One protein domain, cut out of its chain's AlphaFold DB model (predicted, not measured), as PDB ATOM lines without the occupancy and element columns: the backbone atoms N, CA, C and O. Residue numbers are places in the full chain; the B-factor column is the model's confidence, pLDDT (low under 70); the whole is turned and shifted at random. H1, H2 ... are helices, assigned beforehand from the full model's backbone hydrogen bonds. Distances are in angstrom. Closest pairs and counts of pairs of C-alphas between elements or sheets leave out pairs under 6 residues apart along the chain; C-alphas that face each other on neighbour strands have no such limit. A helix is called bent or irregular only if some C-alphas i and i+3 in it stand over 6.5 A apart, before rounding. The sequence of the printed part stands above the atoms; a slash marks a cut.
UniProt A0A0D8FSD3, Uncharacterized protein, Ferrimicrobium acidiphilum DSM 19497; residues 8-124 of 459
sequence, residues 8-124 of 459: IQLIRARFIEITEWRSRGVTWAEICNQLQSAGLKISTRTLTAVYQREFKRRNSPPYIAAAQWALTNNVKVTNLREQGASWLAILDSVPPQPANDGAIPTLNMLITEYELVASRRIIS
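What this domain is: This is residues 8 to 124 of the 459 residues of an uncharacterized protein of Ferrimicrobium acidiphilum DSM 19497 (UniProt A0A0D8FSD3). Two helical lobes meet at one joint: H1 to H4 make one, with H1 and H3 packed on H4, and H5 to H7 make the other, where H7 crosses the first arm of the sharply bent H5 and H6 packs on its second arm. H4 leads into H5, and the lobes are otherwise apart. The printed part has 117 residues with seven named helices, H1 to H7 in order, and no named strand: all helix. It is only just compact, close to loose, with a radius of gyration of the C-alphas of 16.2 A and spans of 45 by 32 by 22 A.

How they stand to each other: H1, residues 8 to 13, and H2, residues 15 to 23, meet only through their link. H2 and H3, residues 28 to 37, only just touch, with 3 pairs of C-alphas within 8 A, the closest those of Ile 18 and Ile 31, 7.1 A apart. H4, residues 44 to 58, touches H3 with residues 44 to 48 alone, about perpendicular at 77 degrees; the closest C-alphas, of Cys 32 and Thr 44, are 5.7 A apart. H1 touches H4 at a steep tilt of 56 degrees, closest at the C-alphas of Ile 8 and Val 50, 6.9 A. H5, residues 61 to 82, was assigned as one helix by its hydrogen bonds but is bent: C-alphas 72 and 75 are 8.1 A apart, and its arms H5a, residues 61 to 72, and H5b, residues 75 to 82, stand at 81 degrees. H5b and H6, residues 87 to 93, only just touch, with 3 pairs within 8 A; the closest C-alphas are those of Val 77 and Ile 90, 6.6 A. H7, residues 107 to 124, touches H5a with residues 109 to 117 alone, at a steep tilt of 48 degrees; the C-alphas of Ala 70 and Tyr 114 are closest, 4.9 A. Every O i to N i+4 pair is within hydrogen-bond range in H1, H2, H3, H4, H5a, H5b and H6, and 13 of 14 in H7.

Where its parts are: H1 begins at C-alpha 8, (-29.431, 6.197, 4.320). H4 is 20.6 A long, H5a 16.2 A and H7 25.9 A, ending at C-alpha 124, (-4.936, 8.627, 13.079).

The domain as a whole: The C-alphas of Ala 29 and Ser 93 are farthest apart, 45.2 A. The printed part has no cut. The H6 to H7 link, residues 94 to 106, is long. Residues 98 to 103 and 119 to 124 have pLDDT under 70.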
ATOM      1  N   ILE A   8     -29.325   6.042   2.862       74.12
ATOM      2  CA  ILE A   8     -29.431   6.197   4.320       74.12
ATOM      3  C   ILE A   8     -28.290   5.462   5.033       74.12
ATOM      4  O   ILE A   8     -27.686   6.018   5.948       74.12
ATOM      5  N   GLN A   9     -27.972   4.232   4.617       73.50
ATOM      6  CA  GLN A   9     -26.856   3.463   5.180       73.50
ATOM      7  C   GLN A   9     -25.512   4.149   4.922       73.50
ATOM      8  O   GLN A   9     -24.677   4.207   5.817       73.50
ATOM      9  N   LEU A  10     -25.327   4.735   3.740       72.94
ATOM     10  CA  LEU A  10     -24.113   5.477   3.405       72.94
ATOM     11  C   LEU A  10     -23.983   6.782   4.205       72.94
ATOM     12  O   LEU A  10     -22.901   7.075   4.707       72.94
ATOM     13  N   ILE A  11     -25.076   7.533   4.393       75.94
ATOM     14  CA  ILE A  11     -25.075   8.729   5.256       75.94
ATOM     15  C   ILE A  11     -24.760   8.345   6.708       75.94
ATOM     16  O   ILE A  11     -24.005   9.045   7.376       75.94
ATOM     17  N   ARG A  12     -25.296   7.219   7.196       75.88
ATOM     18  CA  ARG A  12     -24.978   6.686   8.532       75.88
ATOM     19  C   ARG A  12     -23.507   6.312   8.666       75.88
ATOM     20  O   ARG A  12     -22.887   6.685   9.655       75.88
ATOM     21  N   ALA A  13     -22.958   5.618   7.671       74.62
ATOM     22  CA  ALA A  13     -21.551   5.229   7.643       74.62
ATOM     23  C   ALA A  13     -20.615   6.450   7.608       74.62
ATOM     24  O   ALA A  13     -19.570   6.447   8.249       74.62
ATOM     25  N   ARG A  14     -21.022   7.525   6.922       79.50
ATOM     26  CA  ARG A  14     -20.276   8.790   6.815       79.50
ATOM     27  C   ARG A  14     -20.702   9.850   7.832       79.50
ATOM     28  O   ARG A  14     -20.338  11.013   7.696       79.50
ATOM     29  N   PHE A  15     -21.466   9.486   8.861       83.38
ATOM     30  CA  PHE A  15     -22.025  10.462   9.802       83.38
ATOM     31  C   PHE A  15     -20.936  11.306  10.486       83.38
ATOM     32  O   PHE A  15     -21.099  12.514  10.652       83.38
ATOM     33  N   ILE A  16     -19.814  10.680  10.849       79.50
ATOM     34  CA  ILE A  16     -18.668  11.358  11.468       79.50
ATOM     35  C   ILE A  16     -18.037  12.363  10.501       79.50
ATOM     36  O   ILE A  16     -17.909  13.528  10.858       79.50
ATOM     37  N   GLU A  17     -17.722  11.932   9.279       83.81
ATOM     38  CA  GLU A  17     -17.164  12.777   8.213       83.81
ATOM     39  C   GLU A  17     -18.065  13.999   7.950       83.81
ATOM     40  O   GLU A  17     -17.611  15.142   7.959       83.81
ATOM     41  N   ILE A  18     -19.377  13.772   7.834       85.25
ATOM     42  CA  ILE A  18     -20.371  14.837   7.651       85.25
ATOM     43  C   ILE A  18     -20.379  15.803   8.847       85.25
ATOM     44  O   ILE A  18     -20.477  17.017   8.663       85.25
ATOM     45  N   THR A  19     -20.270  15.287  10.074       84.25
ATOM     46  CA  THR A  19     -20.215  16.109  11.295       84.25
ATOM     47  C   THR A  19     -18.946  16.964  11.332       84.25
ATOM     48  O   THR A  19     -19.007  18.143  11.681       84.25
ATOM     49  N   GLU A  20     -17.805  16.411  10.916       84.44
ATOM     50  CA  GLU A  20     -16.538  17.138  10.821       84.44
ATOM     51  C   GLU A  20     -16.610  18.261   9.786       84.44
ATOM     52  O   GLU A  20     -16.268  19.402  10.102       84.44
ATOM     53  N   TRP A  21     -17.136  17.998   8.588       87.19
ATOM     54  CA  TRP A  21     -17.368  19.045   7.588       87.19
ATOM     55  C   TRP A  21     -18.276  20.155   8.121       87.19
ATOM     56  O   TRP A  21     -17.962  21.337   7.973       87.19
ATOM     57  N   ARG A  22     -19.356  19.798   8.827       89.56
ATOM     58  CA  ARG A  22     -20.236  20.782   9.475       89.56
ATOM     59  C   ARG A  22     -19.511  21.619  10.528       89.56
ATOM     60  O   ARG A  22     -19.762  22.820  10.589       89.56
ATOM     61  N   SER A  23     -18.612  21.026  11.315       82.81
ATOM     62  CA  SER A  23     -17.813  21.751  12.317       82.81
ATOM     63  C   SER A  23     -16.817  22.737  11.693       82.81
ATOM     64  O   SER A  23     -16.534  23.776  12.279       82.81
ATOM     65  N   ARG A  24     -16.354  22.456  10.467       89.31
ATOM     66  CA  ARG A  24     -15.476  23.333   9.673       89.31
ATOM     67  C   ARG A  24     -16.235  24.424   8.906       89.31
ATOM     68  O   ARG A  24     -15.630  25.151   8.129       89.31
ATOM     69  N   GLY A  25     -17.552  24.531   9.094       89.94
ATOM     70  CA  GLY A  25     -18.386  25.546   8.448       89.94
ATOM     71  C   GLY A  25     -18.896  25.178   7.052       89.94
ATOM     72  O   GLY A  25     -19.582  25.994   6.443       89.94
ATOM     73  N   VAL A  26     -18.642  23.959   6.562       93.69
ATOM     74  CA  VAL A  26     -19.115  23.510   5.242       93.69
ATOM     75  C   VAL A  26     -20.647  23.465   5.225       93.69
ATOM     76  O   VAL A  26     -21.300  22.937   6.136       93.69
ATOM     77  N   THR A  27     -21.250  24.043   4.191       94.12
ATOM     78  CA  THR A  27     -22.703  24.113   4.021       94.12
ATOM     79  C   THR A  27     -23.295  22.759   3.627       94.12
ATOM     80  O   THR A  27     -22.633  21.896   3.054       94.12
ATOM     81  N   TRP A  28     -24.591  22.558   3.884       90.88
ATOM     82  CA  TRP A  28     -25.278  21.329   3.465       90.88
ATOM     83  C   TRP A  28     -25.260  21.116   1.948       90.88
ATOM     84  O   TRP A  28     -25.252  19.971   1.505       90.88
ATOM     85  N   ALA A  29     -25.251  22.197   1.163       91.56
ATOM     86  CA  ALA A  29     -25.162  22.128  -0.291       91.56
ATOM     87  C   ALA A  29     -23.787  21.612  -0.743       91.56
ATOM     88  O   ALA A  29     -23.719  20.710  -1.572       91.56
ATOM     89  N   GLU A  30     -22.705  22.109  -0.145       91.44
ATOM     90  CA  GLU A  30     -21.342  21.648  -0.434       91.44
ATOM     91  C   GLU A  30     -21.132  20.189  -0.022       91.44
ATOM     92  O   GLU A  30     -20.605  19.408  -0.809       91.44
ATOM     93  N   ILE A  31     -21.617  19.787   1.160       90.31
ATOM     94  CA  ILE A  31     -21.572  18.382   1.598       90.31
ATOM     95  C   ILE A  31     -22.350  17.493   0.623       90.31
ATOM     96  O   ILE A  31     -21.893  16.416   0.247       90.31
ATOM     97  N   CYS A  32     -23.531  17.940   0.192       89.75
ATOM     98  CA  CYS A  32     -24.338  17.218  -0.784       89.75
ATOM     99  C   CYS A  32     -23.580  17.044  -2.110       89.75
ATOM    100  O   CYS A  32     -23.517  15.931  -2.624       89.75
ATOM    101  N   ASN A  33     -22.933  18.101  -2.610       88.81
ATOM    102  CA  ASN A  33     -22.120  18.050  -3.828       88.81
ATOM    103  C   ASN A  33     -20.913  17.108  -3.684       88.81
ATOM    104  O   ASN A  33     -20.627  16.332  -4.595       88.81
ATOM    105  N   GLN A  34     -20.237  17.117  -2.533       87.88
ATOM    106  CA  GLN A  34     -19.130  16.198  -2.246       87.88
ATOM    107  C   GLN A  34     -19.601  14.740  -2.227       87.88
ATOM    108  O   GLN A  34     -19.001  13.884  -2.876       87.88
ATOM    109  N   LEU A  35     -20.725  14.448  -1.569       85.25
ATOM    110  CA  LEU A  35     -21.301  13.102  -1.567       85.25
ATOM    111  C   LEU A  35     -21.752  12.688  -2.978       85.25
ATOM    112  O   LEU A  35     -21.474  11.566  -3.404       85.25
ATOM    113  N   GLN A  36     -22.363  13.591  -3.746       86.38
ATOM    114  CA  GLN A  36     -22.740  13.342  -5.142       86.38
ATOM    115  C   GLN A  36     -21.530  13.035  -6.029       86.38
ATOM    116  O   GLN A  36     -21.604  12.108  -6.836       86.38
ATOM    117  N   SER A  37     -20.405  13.731  -5.834       81.38
ATOM    118  CA  SER A  37     -19.152  13.434  -6.541       81.38
ATOM    119  C   SER A  37     -18.597  12.041  -6.210       81.38
ATOM    120  O   SER A  37     -17.994  11.398  -7.063       81.38
ATOM    121  N   ALA A  38     -18.900  11.519  -5.016       76.00
ATOM    122  CA  ALA A  38     -18.600  10.148  -4.602       76.00
ATOM    123  C   ALA A  38     -19.652   9.112  -5.067       76.00
ATOM    124  O   ALA A  38     -19.638   7.967  -4.613       76.00
ATOM    125  N   GLY A  39     -20.581   9.494  -5.952       78.62
ATOM    126  CA  GLY A  39     -21.598   8.609  -6.532       78.62
ATOM    127  C   GLY A  39     -22.914   8.519  -5.749       78.62
ATOM    128  O   GLY A  39     -23.795   7.740  -6.120       78.62
ATOM    129  N   LEU A  40     -23.095   9.313  -4.687       78.38
ATOM    130  CA  LEU A  40     -24.331   9.345  -3.898       78.38
ATOM    131  C   LEU A  40     -25.341  10.343  -4.463       78.38
ATOM    132  O   LEU A  40     -25.293  11.535  -4.169       78.38
ATOM    133  N   LYS A  41     -26.337   9.855  -5.204       82.19
ATOM    134  CA  LYS A  41     -27.476  10.682  -5.636       82.19
ATOM    135  C   LYS A  41     -28.425  10.952  -4.461       82.19
ATOM    136  O   LYS A  41     -29.389  10.218  -4.254       82.19
ATOM    137  N   ILE A  42     -28.145  11.995  -3.678       84.62
ATOM    138  CA  ILE A  42     -28.989  12.438  -2.558       84.62
ATOM    139  C   ILE A  42     -29.360  13.912  -2.697       84.62
ATOM    140  O   ILE A  42     -28.586  14.706  -3.221       84.62
ATOM    141  N   SER A  43     -30.547  14.281  -2.212       88.12
ATOM    142  CA  SER A  43     -30.938  15.688  -2.101       88.12
ATOM    143  C   SER A  43     -30.437  16.291  -0.787       88.12
ATOM    144  O   SER A  43     -30.374  15.602   0.237       88.12
ATOM    145  N   THR A  44     -30.176  17.599  -0.774       89.50
ATOM    146  CA  THR A  44     -29.790  18.345   0.437       89.50
ATOM    147  C   THR A  44     -30.837  18.208   1.545       89.50
ATOM    148  O   THR A  44     -30.497  18.096   2.725       89.50
ATOM    149  N   ARG A  45     -32.124  18.144   1.174       87.44
ATOM    150  CA  ARG A  45     -33.235  17.923   2.110       87.44
ATOM    151  C   ARG A  45     -33.149  16.544   2.765       87.44
ATOM    152  O   ARG A  45     -33.267  16.446   3.983       87.44
ATOM    153  N   THR A  46     -32.913  15.498   1.974       85.06
ATOM    154  CA  THR A  46     -32.756  14.120   2.467       85.06
ATOM    155  C   THR A  46     -31.531  13.998   3.368       85.06
ATOM    156  O   THR A  46     -31.645  13.466   4.468       85.06
ATOM    157  N   LEU A  47     -30.387  14.544   2.942       87.25
ATOM    158  CA  LEU A  47     -29.154  14.575   3.730       87.25
ATOM    159  C   LEU A  47     -29.389  15.207   5.104       87.25
ATOM    160  O   LEU A  47     -29.084  14.599   6.127       87.25
ATOM    161  N   THR A  48     -29.987  16.400   5.123       88.00
ATOM    162  CA  THR A  48     -30.234  17.149   6.362       88.00
ATOM    163  C   THR A  48     -31.185  16.392   7.290       88.00
ATOM    164  O   THR A  48     -30.923  16.286   8.486       88.00
ATOM    165  N   ALA A  49     -32.269  15.823   6.750       84.25
ATOM    166  CA  ALA A  49     -33.245  15.071   7.536       84.25
ATOM    167  C   ALA A  49     -32.642  13.797   8.152       84.25
ATOM    168  O   ALA A  49     -32.843  13.526   9.339       84.25
ATOM    169  N   VAL A  50     -31.874  13.030   7.370       84.00
ATOM    170  CA  VAL A  50     -31.199  11.815   7.853       84.00
ATOM    171  C   VAL A  50     -30.134  12.178   8.884       84.00
ATOM    172  O   VAL A  50     -30.106  11.574   9.953       84.00
ATOM    173  N   TYR A  51     -29.324  13.208   8.621       86.88
ATOM    174  CA  TYR A  51     -28.323  13.691   9.571       86.88
ATOM    175  C   TYR A  51     -28.954  14.109  10.899       86.88
ATOM    176  O   TYR A  51     -28.512  13.658  11.946       86.88
ATOM    177  N   GLN A  52     -30.010  14.928  10.885       85.44
ATOM    178  CA  GLN A  52     -30.677  15.365  12.116       85.44
ATOM    179  C   GLN A  52     -31.249  14.188  12.911       85.44
ATOM    180  O   GLN A  52     -31.206  14.192  14.141       85.44
ATOM    181  N   ARG A  53     -31.774  13.171  12.218       83.88
ATOM    182  CA  ARG A  53     -32.283  11.954  12.855       83.88
ATOM    183  C   ARG A  53     -31.163  11.158  13.517       83.88
ATOM    184  O   ARG A  53     -31.312  10.766  14.671       83.88
ATOM    185  N   GLU A  54     -30.045  10.962  12.824       83.31
ATOM    186  CA  GLU A  54     -28.882  10.267  13.380       83.31
ATOM    187  C   GLU A  54     -28.201  11.071  14.491       83.31
ATOM    188  O   GLU A  54     -27.802  10.494  15.495       83.31
ATOM    189  N   PHE A  55     -28.160  12.398  14.384       83.19
ATOM    190  CA  PHE A  55     -27.646  13.279  15.429       83.19
ATOM    191  C   PHE A  55     -28.475  13.160  16.713       83.19
ATOM    192  O   PHE A  55     -27.925  12.943  17.789       83.19
ATOM    193  N   LYS A  56     -29.810  13.206  16.604       81.06
ATOM    194  CA  LYS A  56     -30.704  12.962  17.749       81.06
ATOM    195  C   LYS A  56     -30.518  11.564  18.336       81.06
ATOM    196  O   LYS A  56     -30.496  11.413  19.550       81.06
ATOM    197  N   ARG A  57     -30.376  10.550  17.479       80.62
ATOM    198  CA  ARG A  57     -30.176   9.160  17.899       80.62
ATOM    199  C   ARG A  57     -28.862   8.989  18.663       80.62
ATOM    200  O   ARG A  57     -28.864   8.384  19.727       80.62
ATOM    201  N   ARG A  58     -27.764   9.545  18.155       77.38
ATOM    202  CA  ARG A  58     -26.425   9.445  18.760       77.38
ATOM    203  C   ARG A  58     -26.279  10.257  20.045       77.38
ATOM    204  O   ARG A  58     -25.525   9.854  20.917       77.38
ATOM    205  N   ASN A  59     -27.055  11.327  20.199       78.38
ATOM    206  CA  ASN A  59     -27.142  12.079  21.453       78.38
ATOM    207  C   ASN A  59     -28.113  11.465  22.472       78.38
ATOM    208  O   ASN A  59     -28.393  12.082  23.495       78.38
ATOM    209  N   SER A  60     -28.661  10.276  22.202       80.06
ATOM    210  CA  SER A  60     -29.475   9.582  23.196       80.06
ATOM    211  C   SER A  60     -28.589   8.947  24.281       80.06
ATOM    212  O   SER A  60     -27.491   8.472  23.967       80.06
ATOM    213  N   PRO A  61     -29.073   8.860  25.537       78.25
ATOM    214  CA  PRO A  61     -28.340   8.250  26.647       78.25
ATOM    215  C   PRO A  61     -27.697   6.881  26.342       78.25
ATOM    216  O   PRO A  61     -26.514   6.715  26.638       78.25
ATOM    217  N   PRO A  62     -28.377   5.911  25.687       79.19
ATOM    218  CA  PRO A  62     -27.765   4.611  25.412       79.19
ATOM    219  C   PRO A  62     -26.666   4.669  24.342       79.19
ATOM    220  O   PRO A  62     -25.745   3.859  24.379       79.19
ATOM    221  N   TYR A  63     -26.725   5.606  23.388       82.69
ATOM    222  CA  TYR A  63     -25.638   5.796  22.416       82.69
ATOM    223  C   TYR A  63     -24.418   6.454  23.060       82.69
ATOM    224  O   TYR A  63     -23.292   6.049  22.786       82.69
ATOM    225  N   ILE A  64     -24.639   7.422  23.952       79.06
ATOM    226  CA  ILE A  64     -23.564   8.054  24.721       79.06
ATOM    227  C   ILE A  64     -22.871   7.014  25.609       79.06
ATOM    228  O   ILE A  64     -21.646   6.915  25.580       79.06
ATOM    229  N   ALA A  65     -23.640   6.185  26.319       80.44
ATOM    230  CA  ALA A  65     -23.096   5.093  27.122       80.44
ATOM    231  C   ALA A  65     -22.342   4.060  26.264       80.44
ATOM    232  O   ALA A  65     -21.257   3.625  26.648       80.44
ATOM    233  N   ALA A  66     -22.848   3.719  25.070       82.88
ATOM    234  CA  ALA A  66     -22.143   2.838  24.134       82.88
ATOM    235  C   ALA A  66     -20.791   3.416  23.690       82.88
ATOM    236  O   ALA A  66     -19.781   2.713  23.706       82.88
ATOM    237  N   ALA A  67     -20.762   4.700  23.327       81.81
ATOM    238  CA  ALA A  67     -19.544   5.385  22.912       81.81
ATOM    239  C   ALA A  67     -18.528   5.490  24.063       81.81
ATOM    240  O   ALA A  67     -17.342   5.225  23.869       81.81
ATOM    241  N   GLN A  68     -18.980   5.815  25.278       81.38
ATOM    242  CA  GLN A  68     -18.130   5.855  26.473       81.38
ATOM    243  C   GLN A  68     -17.562   4.478  26.819       81.38
ATOM    244  O   GLN A  68     -16.368   4.360  27.102       81.38
ATOM    245  N   TRP A  69     -18.385   3.430  26.752       87.50
ATOM    246  CA  TRP A  69     -17.935   2.055  26.945       87.50
ATOM    247  C   TRP A  69     -16.872   1.669  25.915       87.50
ATOM    248  O   TRP A  69     -15.824   1.147  26.298       87.50
ATOM    249  N   ALA A  70     -17.106   1.979  24.635       85.69
ATOM    250  CA  ALA A  70     -16.175   1.683  23.550       85.69
ATOM    251  C   ALA A  70     -14.828   2.397  23.737       85.69
ATOM    252  O   ALA A  70     -13.779   1.784  23.555       85.69
ATOM    253  N   LEU A  71     -14.841   3.670  24.149       82.94
ATOM    254  CA  LEU A  71     -13.628   4.441  24.436       82.94
ATOM    255  C   LEU A  71     -12.860   3.880  25.638       82.94
ATOM    256  O   LEU A  71     -11.649   3.686  25.559       82.94
ATOM    257  N   THR A  72     -13.569   3.594  26.729       84.44
ATOM    258  CA  THR A  72     -12.976   3.133  27.994       84.44
ATOM    259  C   THR A  72     -12.351   1.749  27.845       84.44
ATOM    260  O   THR A  72     -11.272   1.483  28.367       84.44
ATOM    261  N   ASN A  73     -13.013   0.866  27.096       85.81
ATOM    262  CA  ASN A  73     -12.625  -0.534  26.986       85.81
ATOM    263  C   ASN A  73     -11.901  -0.870  25.682       85.81
ATOM    264  O   ASN A  73     -11.649  -2.044  25.428       85.81
ATOM    265  N   ASN A  74     -11.535   0.134  24.880       86.19
ATOM    266  CA  ASN A  74     -10.988  -0.050  23.537       86.19
ATOM    267  C   ASN A  74      -9.859  -1.094  23.500       86.19
ATOM    268  O   ASN A  74      -9.965  -2.089  22.799       86.19
ATOM    269  N   VAL A  75      -8.828  -0.924  24.337       85.31
ATOM    270  CA  VAL A  75      -7.663  -1.829  24.386       85.31
ATOM    271  C   VAL A  75      -8.073  -3.262  24.734       85.31
ATOM    272  O   VAL A  75      -7.631  -4.212  24.093       85.31
ATOM    273  N   LYS A  76      -8.943  -3.427  25.734       87.38
ATOM    274  CA  LYS A  76      -9.388  -4.747  26.192       87.38
ATOM    275  C   LYS A  76     -10.235  -5.440  25.122       87.38
ATOM    276  O   LYS A  76     -10.029  -6.621  24.860       87.38
ATOM    277  N   VAL A  77     -11.137  -4.702  24.475       87.62
ATOM    278  CA  VAL A  77     -11.966  -5.208  23.373       87.62
ATOM    279  C   VAL A  77     -11.095  -5.566  22.169       87.62
ATOM    280  O   VAL A  77     -11.268  -6.651  21.627       87.62
ATOM    281  N   THR A  78     -10.123  -4.729  21.784       87.56
ATOM    282  CA  THR A  78      -9.187  -5.032  20.687       87.56
ATOM    283  C   THR A  78      -8.416  -6.321  20.955       87.56
ATOM    284  O   THR A  78      -8.458  -7.222  20.124       87.56
ATOM    285  N   ASN A  79      -7.813  -6.464  22.137       87.81
ATOM    286  CA  ASN A  79      -7.052  -7.663  22.493       87.81
ATOM    287  C   ASN A  79      -7.921  -8.931  22.453       87.81
ATOM    288  O   ASN A  79      -7.503  -9.956  21.924       87.81
ATOM    289  N   LEU A  80      -9.152  -8.865  22.973       88.31
ATOM    290  CA  LEU A  80     -10.086  -9.993  22.921       88.31
ATOM    291  C   LEU A  80     -10.505 -10.315  21.479       88.31
ATOM    292  O   LEU A  80     -10.602 -11.484  21.111       88.31
ATOM    293  N   ARG A  81     -10.716  -9.299  20.635       88.19
ATOM    294  CA  ARG A  81     -11.023  -9.487  19.208       88.19
ATOM    295  C   ARG A  81      -9.858 -10.122  18.451       88.19
ATOM    296  O   ARG A  81     -10.104 -11.011  17.642       88.19
ATOM    297  N   GLU A  82      -8.623  -9.714  18.729       89.62
ATOM    298  CA  GLU A  82      -7.405 -10.304  18.150       89.62
ATOM    299  C   GLU A  82      -7.205 -11.762  18.587       89.62
ATOM    300  O   GLU A  82      -6.744 -12.586  17.803       89.62
ATOM    301  N   GLN A  83      -7.640 -12.110  19.800       91.31
ATOM    302  CA  GLN A  83      -7.688 -13.490  20.297       91.31
ATOM    303  C   GLN A  83      -8.848 -14.316  19.708       91.31
ATOM    304  O   GLN A  83      -9.022 -15.479  20.068       91.31
ATOM    305  N   GLY A  84      -9.657 -13.740  18.813       90.12
ATOM    306  CA  GLY A  84     -10.782 -14.422  18.172       90.12
ATOM    307  C   GLY A  84     -12.055 -14.490  19.019       90.12
ATOM    308  O   GLY A  84     -12.975 -15.227  18.667       90.12
ATOM    309  N   ALA A  85     -12.151 -13.726  20.113       86.69
ATOM    310  CA  ALA A  85     -13.347 -13.717  20.947       86.69
ATOM    311  C   ALA A  85     -14.573 -13.191  20.178       86.69
ATOM    312  O   ALA A  85     -14.522 -12.196  19.433       86.69
ATOM    313  N   SER A  86     -15.708 -13.863  20.388       88.06
ATOM    314  CA  SER A  86     -17.002 -13.412  19.885       88.06
ATOM    315  C   SER A  86     -17.463 -12.161  20.637       88.06
ATOM    316  O   SER A  86     -17.065 -11.910  21.774       88.06
ATOM    317  N   TRP A  87     -18.341 -11.373  20.016       84.25
ATOM    318  CA  TRP A  87     -18.901 -10.186  20.661       84.25
ATOM    319  C   TRP A  87     -19.654 -10.501  21.957       84.25
ATOM    320  O   TRP A  87     -19.575  -9.720  22.897       84.25
ATOM    321  N   LEU A  88     -20.321 -11.657  22.035       83.06
ATOM    322  CA  LEU A  88     -20.980 -12.110  23.262       83.06
ATOM    323  C   LEU A  88     -19.959 -12.374  24.377       83.06
ATOM    324  O   LEU A  88     -20.090 -11.809  25.456       83.06
ATOM    325  N   ALA A  89     -18.882 -13.110  24.085       81.25
ATOM    326  CA  ALA A  89     -17.824 -13.384  25.063       81.25
ATOM    327  C   ALA A  89     -17.124 -12.102  25.554       81.25
ATOM    328  O   ALA A  89     -16.713 -11.997  26.714       81.25
ATOM    329  N   ILE A  90     -16.999 -11.101  24.677       83.31
ATOM    330  CA  ILE A  90     -16.473  -9.781  25.035       83.31
ATOM    331  C   ILE A  90     -17.415  -9.061  25.998       83.31
ATOM    332  O   ILE A  90     -16.933  -8.486  26.971       83.31
ATOM    333  N   LEU A  91     -18.730  -9.096  25.758       83.44
ATOM    334  CA  LEU A  91     -19.706  -8.471  26.652       83.44
ATOM    335  C   LEU A  91     -19.759  -9.150  28.021       83.44
ATOM    336  O   LEU A  91     -19.841  -8.446  29.023       83.44
ATOM    337  N   ASP A  92     -19.625 -10.473  28.079       83.94
ATOM    338  CA  ASP A  92     -19.548 -11.199  29.353       83.94
ATOM    339  C   ASP A  92     -18.297 -10.793  30.156       83.94
ATOM    340  O   ASP A  92     -18.327 -10.676  31.380       83.94
ATOM    341  N   SER A  93     -17.192 -10.513  29.459       82.62
ATOM    342  CA  SER A  93     -15.912 -10.114  30.064       82.62
ATOM    343  C   SER A  93     -15.810  -8.614  30.378       82.62
ATOM    344  O   SER A  93     -14.936  -8.179  31.144       82.62
ATOM    345  N   VAL A  94     -16.627  -7.801  29.711       85.06
ATOM    346  CA  VAL A  94     -16.609  -6.336  29.756       85.06
ATOM    347  C   VAL A  94     -18.046  -5.808  29.663       85.06
ATOM    348  O   VAL A  94     -18.432  -5.221  28.645       85.06
ATOM    349  N   PRO A  95     -18.858  -6.001  30.713       81.50
ATOM    350  CA  PRO A  95     -20.264  -5.632  30.665       81.50
ATOM    351  C   PRO A  95     -20.431  -4.113  30.488       81.50
ATOM    352  O   PRO A  95     -19.694  -3.331  31.103       81.50
ATOM    353  N   PRO A  96     -21.374  -3.666  29.641       80.81
ATOM    354  CA  PRO A  96     -21.676  -2.251  29.490       80.81
ATOM    355  C   PRO A  96     -22.313  -1.721  30.772       80.81
ATOM    356  O   PRO A  96     -23.199  -2.355  31.347       80.81
ATOM    357  N   GLN A  97     -21.881  -0.542  31.215       74.38
ATOM    358  CA  GLN A  97     -22.560   0.125  32.319       74.38
ATOM    359  C   GLN A  97     -23.873   0.747  31.827       74.38
ATOM    360  O   GLN A  97     -23.922   1.262  30.702       74.38
ATOM    361  N   PRO A  98     -24.944   0.691  32.637       65.12
ATOM    362  CA  PRO A  98     -26.180   1.385  32.318       65.12
ATOM    363  C   PRO A  98     -25.923   2.895  32.243       65.12
ATOM    364  O   PRO A  98     -25.132   3.441  33.012       65.12
ATOM    365  N   ALA A  99     -26.597   3.574  31.312       61.22
ATOM    366  CA  ALA A  99     -26.631   5.033  31.310       61.22
ATOM    367  C   ALA A  99     -27.276   5.550  32.612       61.22
ATOM    368  O   ALA A  99     -28.005   4.810  33.272       61.22
ATOM    369  N   ASN A 100     -27.077   6.832  32.938       58.72
ATOM    370  CA  ASN A 100     -27.676   7.472  34.124       58.72
ATOM    371  C   ASN A 100     -29.202   7.265  34.238       58.72
ATOM    372  O   ASN A 100     -29.734   7.261  35.342       58.72
ATOM    373  N   ASP A 101     -29.883   7.014  33.116       59.50
ATOM    374  CA  ASP A 101     -31.329   6.778  33.041       59.50
ATOM    375  C   ASP A 101     -31.708   5.278  33.060       59.50
ATOM    376  O   ASP A 101     -32.801   4.898  32.646       59.50
ATOM    377  N   GLY A 102     -30.784   4.388  33.439       60.97
ATOM    378  CA  GLY A 102     -30.989   2.932  33.490       60.97
ATOM    379  C   GLY A 102     -30.987   2.224  32.128       60.97
ATOM    380  O   GLY A 102     -31.049   0.998  32.064       60.97
ATOM    381  N   ALA A 103     -30.886   2.962  31.019       69.06
ATOM    382  CA  ALA A 103     -30.861   2.384  29.679       69.06
ATOM    383  C   ALA A 103     -29.537   1.648  29.403       69.06
ATOM    384  O   ALA A 103     -28.464   2.256  29.389       69.06
ATOM    385  N   ILE A 104     -29.624   0.346  29.115       72.94
ATOM    386  CA  ILE A 104     -28.481  -0.478  28.705       72.94
ATOM    387  C   ILE A 104     -28.324  -0.396  27.177       72.94
ATOM    388  O   ILE A 104     -29.298  -0.619  26.446       72.94
ATOM    389  N   PRO A 105     -27.125  -0.079  26.654       80.25
ATOM    390  CA  PRO A 105     -26.876  -0.113  25.220       80.25
ATOM    391  C   PRO A 105     -27.087  -1.509  24.629       80.25
ATOM    392  O   PRO A 105     -26.659  -2.512  25.191       80.25
ATOM    393  N   THR A 106     -27.704  -1.579  23.450       80.62
ATOM    394  CA  THR A 106     -27.844  -2.861  22.738       80.62
ATOM    395  C   THR A 106     -26.506  -3.329  22.161       80.62
ATOM    396  O   THR A 106     -25.647  -2.507  21.834       80.62
ATOM    397  N   LEU A 107     -26.355  -4.639  21.942       77.69
ATOM    398  CA  LEU A 107     -25.149  -5.212  21.334       77.69
ATOM    399  C   LEU A 107     -24.794  -4.540  19.997       77.69
ATOM    400  O   LEU A 107     -23.661  -4.111  19.808       77.69
ATOM    401  N   ASN A 108     -25.766  -4.359  19.100       80.50
ATOM    402  CA  ASN A 108     -25.530  -3.703  17.808       80.50
ATOM    403  C   ASN A 108     -25.005  -2.268  17.963       80.50
ATOM    404  O   ASN A 108     -24.197  -1.820  17.153       80.50
ATOM    405  N   MET A 109     -25.443  -1.546  18.999       82.69
ATOM    406  CA  MET A 109     -24.941  -0.202  19.290       82.69
ATOM    407  C   MET A 109     -23.497  -0.243  19.778       82.69
ATOM    408  O   MET A 109     -22.686   0.543  19.303       82.69
ATOM    409  N   LEU A 110     -23.168  -1.177  20.671       83.38
ATOM    410  CA  LEU A 110     -21.809  -1.354  21.190       83.38
ATOM    411  C   LEU A 110     -20.827  -1.717  20.073       83.38
ATOM    412  O   LEU A 110     -19.763  -1.111  19.983       83.38
ATOM    413  N   ILE A 111     -21.218  -2.638  19.184       82.25
ATOM    414  CA  ILE A 111     -20.438  -3.000  17.995       82.25
ATOM    415  C   ILE A 111     -20.228  -1.768  17.112       82.25
ATOM    416  O   ILE A 111     -19.093  -1.427  16.793       82.25
ATOM    417  N   THR A 112     -21.316  -1.073  16.761       80.25
ATOM    418  CA  THR A 112     -21.264   0.087  15.857       80.25
ATOM    419  C   THR A 112     -20.365   1.192  16.413       80.25
ATOM    420  O   THR A 112     -19.524   1.721  15.692       80.25
ATOM    421  N   GLU A 113     -20.514   1.555  17.690       82.12
ATOM    422  CA  GLU A 113     -19.697   2.613  18.292       82.12
ATOM    423  C   GLU A 113     -18.236   2.183  18.480       82.12
ATOM    424  O   GLU A 113     -17.337   2.995  18.263       82.12
ATOM    425  N   TYR A 114     -17.967   0.912  18.793       83.44
ATOM    426  CA  TYR A 114     -16.595   0.405  18.825       83.44
ATOM    427  C   TYR A 114     -15.925   0.459  17.451       83.44
ATOM    428  O   TYR A 114     -14.805   0.951  17.344       83.44
ATOM    429  N   GLU A 115     -16.592   0.004  16.388       82.25
ATOM    430  CA  GLU A 115     -16.041   0.051  15.027       82.25
ATOM    431  C   GLU A 115     -15.725   1.489  14.592       82.25
ATOM    432  O   GLU A 115     -14.721   1.743  13.922       82.25
ATOM    433  N   LEU A 116     -16.527   2.461  15.032       74.31
ATOM    434  CA  LEU A 116     -16.272   3.883  14.793       74.31
ATOM    435  C   LEU A 116     -15.065   4.406  15.584       74.31
ATOM    436  O   LEU A 116     -14.255   5.160  15.043       74.31
ATOM    437  N   VAL A 117     -14.900   3.993  16.841       76.19
ATOM    438  CA  VAL A 117     -13.716   4.336  17.650       76.19
ATOM    439  C   VAL A 117     -12.449   3.696  17.067       76.19
ATOM    440  O   VAL A 117     -11.420   4.363  16.944       76.19
ATOM    441  N   ALA A 118     -12.524   2.429  16.653       73.12
ATOM    442  CA  ALA A 118     -11.412   1.689  16.068       73.12
ATOM    443  C   ALA A 118     -10.990   2.262  14.702       73.12
ATOM    444  O   ALA A 118      -9.801   2.484  14.464       73.12
ATOM    445  N   SER A 119     -11.948   2.580  13.824       67.31
ATOM    446  CA  SER A 119     -11.676   3.154  12.494       67.31
ATOM    447  C   SER A 119     -11.059   4.555  12.551       67.31
ATOM    448  O   SER A 119     -10.161   4.853  11.763       67.31
ATOM    449  N   ARG A 120     -11.432   5.393  13.531       60.88
ATOM    450  CA  ARG A 120     -10.753   6.682  13.778       60.88
ATOM    451  C   ARG A 120      -9.266   6.521  14.080       60.88
ATOM    452  O   ARG A 120      -8.472   7.390  13.725       60.88
ATOM    453  N   ARG A 121      -8.865   5.412  14.704       47.66
ATOM    454  CA  ARG A 121      -7.455   5.141  15.001       47.66
ATOM    455  C   ARG A 121      -6.672   4.733  13.758       47.66
ATOM    456  O   ARG A 121      -5.528   5.144  13.623       47.66
ATOM    457  N   ILE A 122      -7.298   4.003  12.833       38.28
ATOM    458  CA  ILE A 122      -6.681   3.637  11.546       38.28
ATOM    459  C   ILE A 122      -6.383   4.899  10.722       38.28
ATOM    460  O   ILE A 122      -5.320   4.995  10.119       38.28
ATOM    461  N   ILE A 123      -7.261   5.906  10.778       32.00
ATOM    462  CA  ILE A 123      -7.034   7.207  10.128       32.00
ATOM    463  C   ILE A 123      -5.979   8.036  10.896       32.00
ATOM    464  O   ILE A 123      -5.164   8.719  10.286       32.00
ATOM    465  N   SER A 124      -5.914   7.923  12.228       27.47
ATOM    466  CA  SER A 124      -4.936   8.627  13.079       27.47
ATOM    467  C   SER A 124      -3.527   8.007  13.110       27.47
ATOM    468  O   SER A 124      -2.638   8.601  13.718       27.47
TER     469      SER A 124